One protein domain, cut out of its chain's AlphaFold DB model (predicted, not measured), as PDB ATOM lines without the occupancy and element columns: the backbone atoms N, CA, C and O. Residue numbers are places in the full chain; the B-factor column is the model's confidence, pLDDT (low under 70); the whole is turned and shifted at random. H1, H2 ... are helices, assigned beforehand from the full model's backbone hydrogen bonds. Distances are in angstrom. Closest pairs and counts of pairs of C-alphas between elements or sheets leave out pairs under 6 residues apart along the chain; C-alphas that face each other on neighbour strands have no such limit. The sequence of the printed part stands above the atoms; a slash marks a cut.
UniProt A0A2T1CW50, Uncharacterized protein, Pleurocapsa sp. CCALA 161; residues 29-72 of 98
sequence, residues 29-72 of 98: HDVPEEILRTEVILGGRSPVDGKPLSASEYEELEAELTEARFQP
ATOM      1  N   HIS A  29     188.861 230.941 107.996       82.62
ATOM      2  CA  HIS A  29     189.655 230.229 108.999       82.62
ATOM      3  C   HIS A  29     189.772 228.726 108.727       82.62
ATOM      4  O   HIS A  29     190.584 228.075 109.378       82.62
ATOM      5  N   ASP A  30     188.973 228.176 107.810       87.31
ATOM      6  CA  ASP A  30     189.069 226.769 107.446       87.31
ATOM      7  C   ASP A  30     190.306 226.539 106.579       87.31
ATOM      8  O   ASP A  30     190.633 227.321 105.680       87.31
ATOM      9  N   VAL A  31     191.004 225.442 106.869       86.69
ATOM     10  CA  VAL A  31     192.189 225.032 106.120       86.69
ATOM     11  C   VAL A  31     191.753 224.543 104.733       86.69
ATOM     12  O   VAL A  31     190.870 223.688 104.647       86.69
ATOM     13  N   PRO A  32     192.355 225.051 103.641       88.81
ATOM     14  CA  PRO A  32     192.088 224.556 102.298       88.81
ATOM     15  C   PRO A  32     192.391 223.063 102.155       88.81
ATOM     16  O   PRO A  32     193.388 222.551 102.666       88.81
ATOM     17  N   GLU A  33     191.558 222.382 101.377       86.19
ATOM     18  CA  GLU A  33     191.668 220.950 101.096       86.19
ATOM     19  C   GLU A  33     193.019 220.578 100.460       86.19
ATOM     20  O   GLU A  33     193.568 219.510 100.719       86.19
ATOM     21  N   GLU A  34     193.607 221.460  99.652       88.12
ATOM     22  CA  GLU A  34     194.920 221.251  99.039       88.12
ATOM     23  C   GLU A  34     196.042 221.140 100.084       88.12
ATOM     24  O   GLU A  34     197.018 220.413  99.875       88.12
ATOM     25  N   ILE A  35     195.890 221.828 101.219       87.69
ATOM     26  CA  ILE A  35     196.829 221.753 102.341       87.69
ATOM     27  C   ILE A  35     196.598 220.452 103.107       87.69
ATOM     28  O   ILE A  35     197.552 219.699 103.289       87.69
ATOM     29  N   LEU A  36     195.345 220.127 103.441       86.25
ATOM     30  CA  LEU A  36     194.988 218.888 104.148       86.25
ATOM     31  C   LEU A  36     195.441 217.629 103.397       86.25
ATOM     32  O   LEU A  36     195.912 216.673 104.002       86.25
ATOM     33  N   ARG A  37     195.373 217.635 102.061       86.56
ATOM     34  CA  ARG A  37     195.887 216.537 101.219       86.56
ATOM     35  C   ARG A  37     197.399 216.359 101.290       86.56
ATOM     36  O   ARG A  37     197.898 215.291 100.942       86.56
ATOM     37  N   THR A  38     198.116 217.406 101.680       88.12
ATOM     38  CA  THR A  38     199.575 217.400 101.829       88.12
ATOM     39  C   THR A  38     199.995 217.073 103.268       88.12
ATOM     40  O   THR A  38     201.154 216.741 103.508       88.12
ATOM     41  N   GLU A  39     199.077 217.136 104.236       81.00
ATOM     42  CA  GLU A  39     199.363 216.803 105.630       81.00
ATOM     43  C   GLU A  39     199.629 215.302 105.799       81.00
ATOM     44  O   GLU A  39     198.838 214.439 105.414       81.00
ATOM     45  N   VAL A  40     200.777 214.974 106.399       76.50
ATOM     46  CA  VAL A  40     201.136 213.590 106.716       76.50
ATOM     47  C   VAL A  40     200.358 213.165 107.957       76.50
ATOM     48  O   VAL A  40     200.606 213.654 109.059       76.50
ATOM     49  N   ILE A  41     199.415 212.239 107.786       72.19
ATOM     50  CA  ILE A  41     198.624 211.683 108.887       72.19
ATOM     51  C   ILE A  41     199.522 210.747 109.706       72.19
ATOM     52  O   ILE A  41     199.753 209.603 109.327       72.19
ATOM     53  N   LEU A  42     200.043 211.243 110.830       71.56
ATOM     54  CA  LEU A  42     200.901 210.473 111.747       71.56
ATOM     55  C   LEU A  42     200.111 209.713 112.827       71.56
ATOM     56  O   LEU A  42     200.669 208.866 113.520       71.56
ATOM     57  N   GLY A  43     198.826 210.036 113.001       73.12
ATOM     58  CA  GLY A  43     197.954 209.416 113.998       73.12
ATOM     59  C   GLY A  43     197.189 208.224 113.429       73.12
ATOM     60  O   GLY A  43     196.492 208.355 112.423       73.12
ATOM     61  N   GLY A  44     197.284 207.077 114.100       81.50
ATOM     62  CA  GLY A  44     196.560 205.856 113.760       81.50
ATOM     63  C   GLY A  44     195.611 205.404 114.868       81.50
ATOM     64  O   GLY A  44     195.430 206.067 115.894       81.50
ATOM     65  N   ARG A  45     194.990 204.242 114.669       81.94
ATOM     66  CA  ARG A  45     194.275 203.516 115.723       81.94
ATOM     67  C   ARG A  45     194.860 202.121 115.859       81.94
ATOM     68  O   ARG A  45     195.207 201.505 114.856       81.94
ATOM     69  N   SER A  46     194.930 201.621 117.089       84.62
ATOM     70  CA  SER A  46     195.354 200.245 117.343       84.62
ATOM     71  C   SER A  46     194.424 199.253 116.620       84.62
ATOM     72  O   SER A  46     193.203 199.363 116.778       84.62
ATOM     73  N   PRO A  47     194.959 198.264 115.878       81.75
ATOM     74  CA  PRO A  47     194.165 197.221 115.227       81.75
ATOM     75  C   PRO A  47     193.480 196.262 116.213       81.75
ATOM     76  O   PRO A  47     192.580 195.526 115.816       81.75
ATOM     77  N   VAL A  48     193.891 196.264 117.485       84.06
ATOM     78  CA  VAL A  48     193.341 195.384 118.529       84.06
ATOM     79  C   VAL A  48     192.202 196.079 119.278       84.06
ATOM     80  O   VAL A  48     191.101 195.541 119.371       84.06
ATOM     81  N   ASP A  49     192.447 197.305 119.751       85.38
ATOM     82  CA  ASP A  49     191.556 198.013 120.685       85.38
ATOM     83  C   ASP A  49     190.869 199.254 120.085       85.38
ATOM     84  O   ASP A  49     190.011 199.866 120.723       85.38
ATOM     85  N   GLY A  50     191.283 199.712 118.900       83.94
ATOM     86  CA  GLY A  50     190.750 200.923 118.263       83.94
ATOM     87  C   GLY A  50     191.091 202.244 118.969       83.94
ATOM     88  O   GLY A  50     190.585 203.297 118.566       83.94
ATOM     89  N   LYS A  51     191.931 202.215 120.010       89.12
ATOM     90  CA  LYS A  51     192.439 203.404 120.717       89.12
ATOM     91  C   LYS A  51     193.365 204.224 119.809       89.12
ATOM     92  O   LYS A  51     194.013 203.626 118.947       89.12
ATOM     93  N   PRO A  52     193.424 205.560 119.972       86.62
ATOM     94  CA  PRO A  52     194.379 206.389 119.242       86.62
ATOM     95  C   PRO A  52     195.807 205.947 119.568       86.62
ATOM     96  O   PRO A  52     196.101 205.649 120.724       86.62
ATOM     97  N   LEU A  53     196.654 205.880 118.545       86.75
ATOM     98  CA  LEU A  53     198.012 205.352 118.628       86.75
ATOM     99  C   LEU A  53     198.963 206.250 117.828       86.75
ATOM    100  O   LEU A  53     198.622 206.682 116.721       86.75
ATOM    101  N   SER A  54     200.135 206.535 118.393       87.25
ATOM    102  CA  SER A  54     201.234 207.222 117.705       87.25
ATOM    103  C   SER A  54     201.919 206.298 116.690       87.25
ATOM    104  O   SER A  54     201.861 205.076 116.817       87.25
ATOM    105  N   ALA A  55     202.620 206.869 115.706       84.19
ATOM    106  CA  ALA A  55     203.397 206.110 114.725       84.19
ATOM    107  C   ALA A  55     204.441 205.180 115.380       84.19
ATOM    108  O   ALA A  55     204.547 204.022 114.993       84.19
ATOM    109  N   SER A  56     205.148 205.642 116.419       85.12
ATOM    110  CA  SER A  56     206.131 204.819 117.146       85.12
ATOM    111  C   SER A  56     205.487 203.647 117.889       85.12
ATOM    112  O   SER A  56     205.947 202.516 117.808       85.12
ATOM    113  N   GLU A  57     204.378 203.907 118.578       85.62
ATOM    114  CA  GLU A  57     203.623 202.887 119.311       85.62
ATOM    115  C   GLU A  57     202.990 201.860 118.353       85.62
ATOM    116  O   GLU A  57     202.816 200.696 118.710       85.62
ATOM    117  N   TYR A  58     202.658 202.269 117.122       86.81
ATOM    118  CA  TYR A  58     202.209 201.361 116.066       86.81
ATOM    119  C   TYR A  58     203.325 200.414 115.616       86.81
ATOM    120  O   TYR A  58     203.078 199.218 115.469       86.81
ATOM    121  N   GLU A  59     204.543 200.923 115.418       85.62
ATOM    122  CA  GLU A  59     205.703 200.103 115.045       85.62
ATOM    123  C   GLU A  59     206.033 199.058 116.120       85.62
ATOM    124  O   GLU A  59     206.258 197.891 115.797       85.62
ATOM    125  N   GLU A  60     205.998 199.453 117.394       88.56
ATOM    126  CA  GLU A  60     206.191 198.542 118.528       88.56
ATOM    127  C   GLU A  60     205.102 197.459 118.578       88.56
ATOM    128  O   GLU A  60     205.406 196.271 118.716       88.56
ATOM    129  N   LEU A  61     203.836 197.845 118.392       86.75
ATOM    130  CA  LEU A  61     202.709 196.913 118.387       86.75
ATOM    131  C   LEU A  61     202.777 195.921 117.215       86.75
ATOM    132  O   LEU A  61     202.487 194.739 117.387       86.75
ATOM    133  N   GLU A  62     203.162 196.366 116.020       86.81
ATOM    134  CA  GLU A  62     203.363 195.472 114.872       86.81
ATOM    135  C   GLU A  62     204.501 194.473 115.109       86.81
ATOM    136  O   GLU A  62     204.385 193.308 114.710       86.81
ATOM    137  N   ALA A  63     205.581 194.889 115.777       86.69
ATOM    138  CA  ALA A  63     206.675 193.993 116.137       86.69
ATOM    139  C   ALA A  63     206.195 192.888 117.093       86.69
ATOM    140  O   ALA A  63     206.408 191.705 116.817       86.69
ATOM    141  N   GLU A  64     205.453 193.252 118.144       86.06
ATOM    142  CA  GLU A  64     204.863 192.298 119.092       86.06
ATOM    143  C   GLU A  64     203.884 191.332 118.401       86.06
ATOM    144  O   GLU A  64     203.947 190.113 118.587       86.06
ATOM    145  N   LEU A  65     203.002 191.848 117.538       84.38
ATOM    146  CA  LEU A  65     202.044 191.024 116.794       84.38
ATOM    147  C   LEU A  65     202.728 190.085 115.795       84.38
ATOM    148  O   LEU A  65     202.232 188.984 115.540       84.38
ATOM    149  N   THR A  66     203.855 190.496 115.220       81.06
ATOM    150  CA  THR A  66     204.632 189.663 114.299       81.06
ATOM    151  C   THR A  66     205.329 188.520 115.033       81.06
ATOM    152  O   THR A  66     205.323 187.395 114.533       81.06
ATOM    153  N   GLU A  67     205.844 188.757 116.240       75.94
ATOM    154  CA  GLU A  67     206.373 187.695 117.101       75.94
ATOM    155  C   GLU A  67     205.266 186.741 117.585       75.94
ATOM    156  O   GLU A  67     205.418 185.521 117.539       75.94
ATOM    157  N   ALA A  68     204.092 187.252 117.955       66.06
ATOM    158  CA  ALA A  68     202.962 186.411 118.361       66.06
ATOM    159  C   ALA A  68     202.360 185.578 117.208       66.06
ATOM    160  O   ALA A  68     201.663 184.589 117.446       66.06
ATOM    161  N   ARG A  69     202.613 185.951 115.945       64.19
ATOM    162  CA  ARG A  69     202.176 185.199 114.754       64.19
ATOM    163  C   ARG A  69     202.969 183.917 114.513       64.19
ATOM    164  O   ARG A  69     202.555 183.131 113.653       64.19
ATOM    165  N   PHE A  70     204.076 183.678 115.225       59.31
ATOM    166  CA  PHE A  70     204.751 182.386 115.161       59.31
ATOM    167  C   PHE A  70     203.782 181.300 115.644       59.31
ATOM    168  O   PHE A  70     203.331 181.280 116.782       59.31
ATOM    169  N   GLN A  71     203.393 180.484 114.666       61.09
ATOM    170  CA  GLN A  71     202.319 179.497 114.637       61.09
ATOM    171  C   GLN A  71     201.920 178.960 116.020       61.09
ATOM    172  O   GLN A  71     202.778 178.404 116.707       61.09
ATOM    173  N   PRO A  72     200.629 179.029 116.412       65.88
ATOM    174  CA  PRO A  72     200.183 178.339 117.612       65.88
ATOM    175  C   PRO A  72     200.586 176.871 117.483       65.88
ATOM    176  O   PRO A  72     200.224 176.221 116.500       65.88
TER     177      PRO A  72
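This is residues 29 to 72 of the 98 residues of an uncharacterized protein of Pleurocapsa sp. CCALA 161 (UniProt A0A2T1CW50). The printed part is a drawn-out rod: a free end with the four-residue helix H1 in it, then a long link that makes a small loop on itself where residues 44 to 45 pair with residues 52 to 53, then the longer helix H2, whose last residues stick out with a short tail. The two helices lie far along the rod from each other and make no shared core. The printed part has 44 residues with two named helices, H1 then H2, and no named strand; the class is all helix, with 18 of the 44 residues in named elements, under half. It is extended, with a radius of gyration of the C-alphas of 15.4 A and spans of 53 by 17 by 14 A.

Residues 29 to 40, of which 33 to 36 belong to H1, stand free. The long link of 18 residues, 37 to 54, holds a short antiparallel pairing of residues 44 to 45 with residues 52 to 53. It leads to H2, residues 55 to 68, and H1 and H2 are apart. In H2 every O i to N i+4 pair is within hydrogen-bond range; H1 is too short for such a pair, and its one O i to N i+3 pair is within range. Residues 66 to 72, of which 66 to 68 belong to H2, stand free.

H1 runs from Glu 33, C-alpha at (191.668, 220.950, 101.096), to Leu 36. H1 measures 5.0 A from first to last C-alpha. H2 runs 20.0 A from Ala 55, C-alpha at (203.397, 206.110, 114.725), to Ala 68, C-alpha at (202.962, 186.411, 118.361).

The two C-alphas farthest apart, those of His 29 and Pro 72, are 53.6 A apart. The printed part has no cut. Mean pLDDT of the printed part is 81.7, and residues 68 to 72 are under 70.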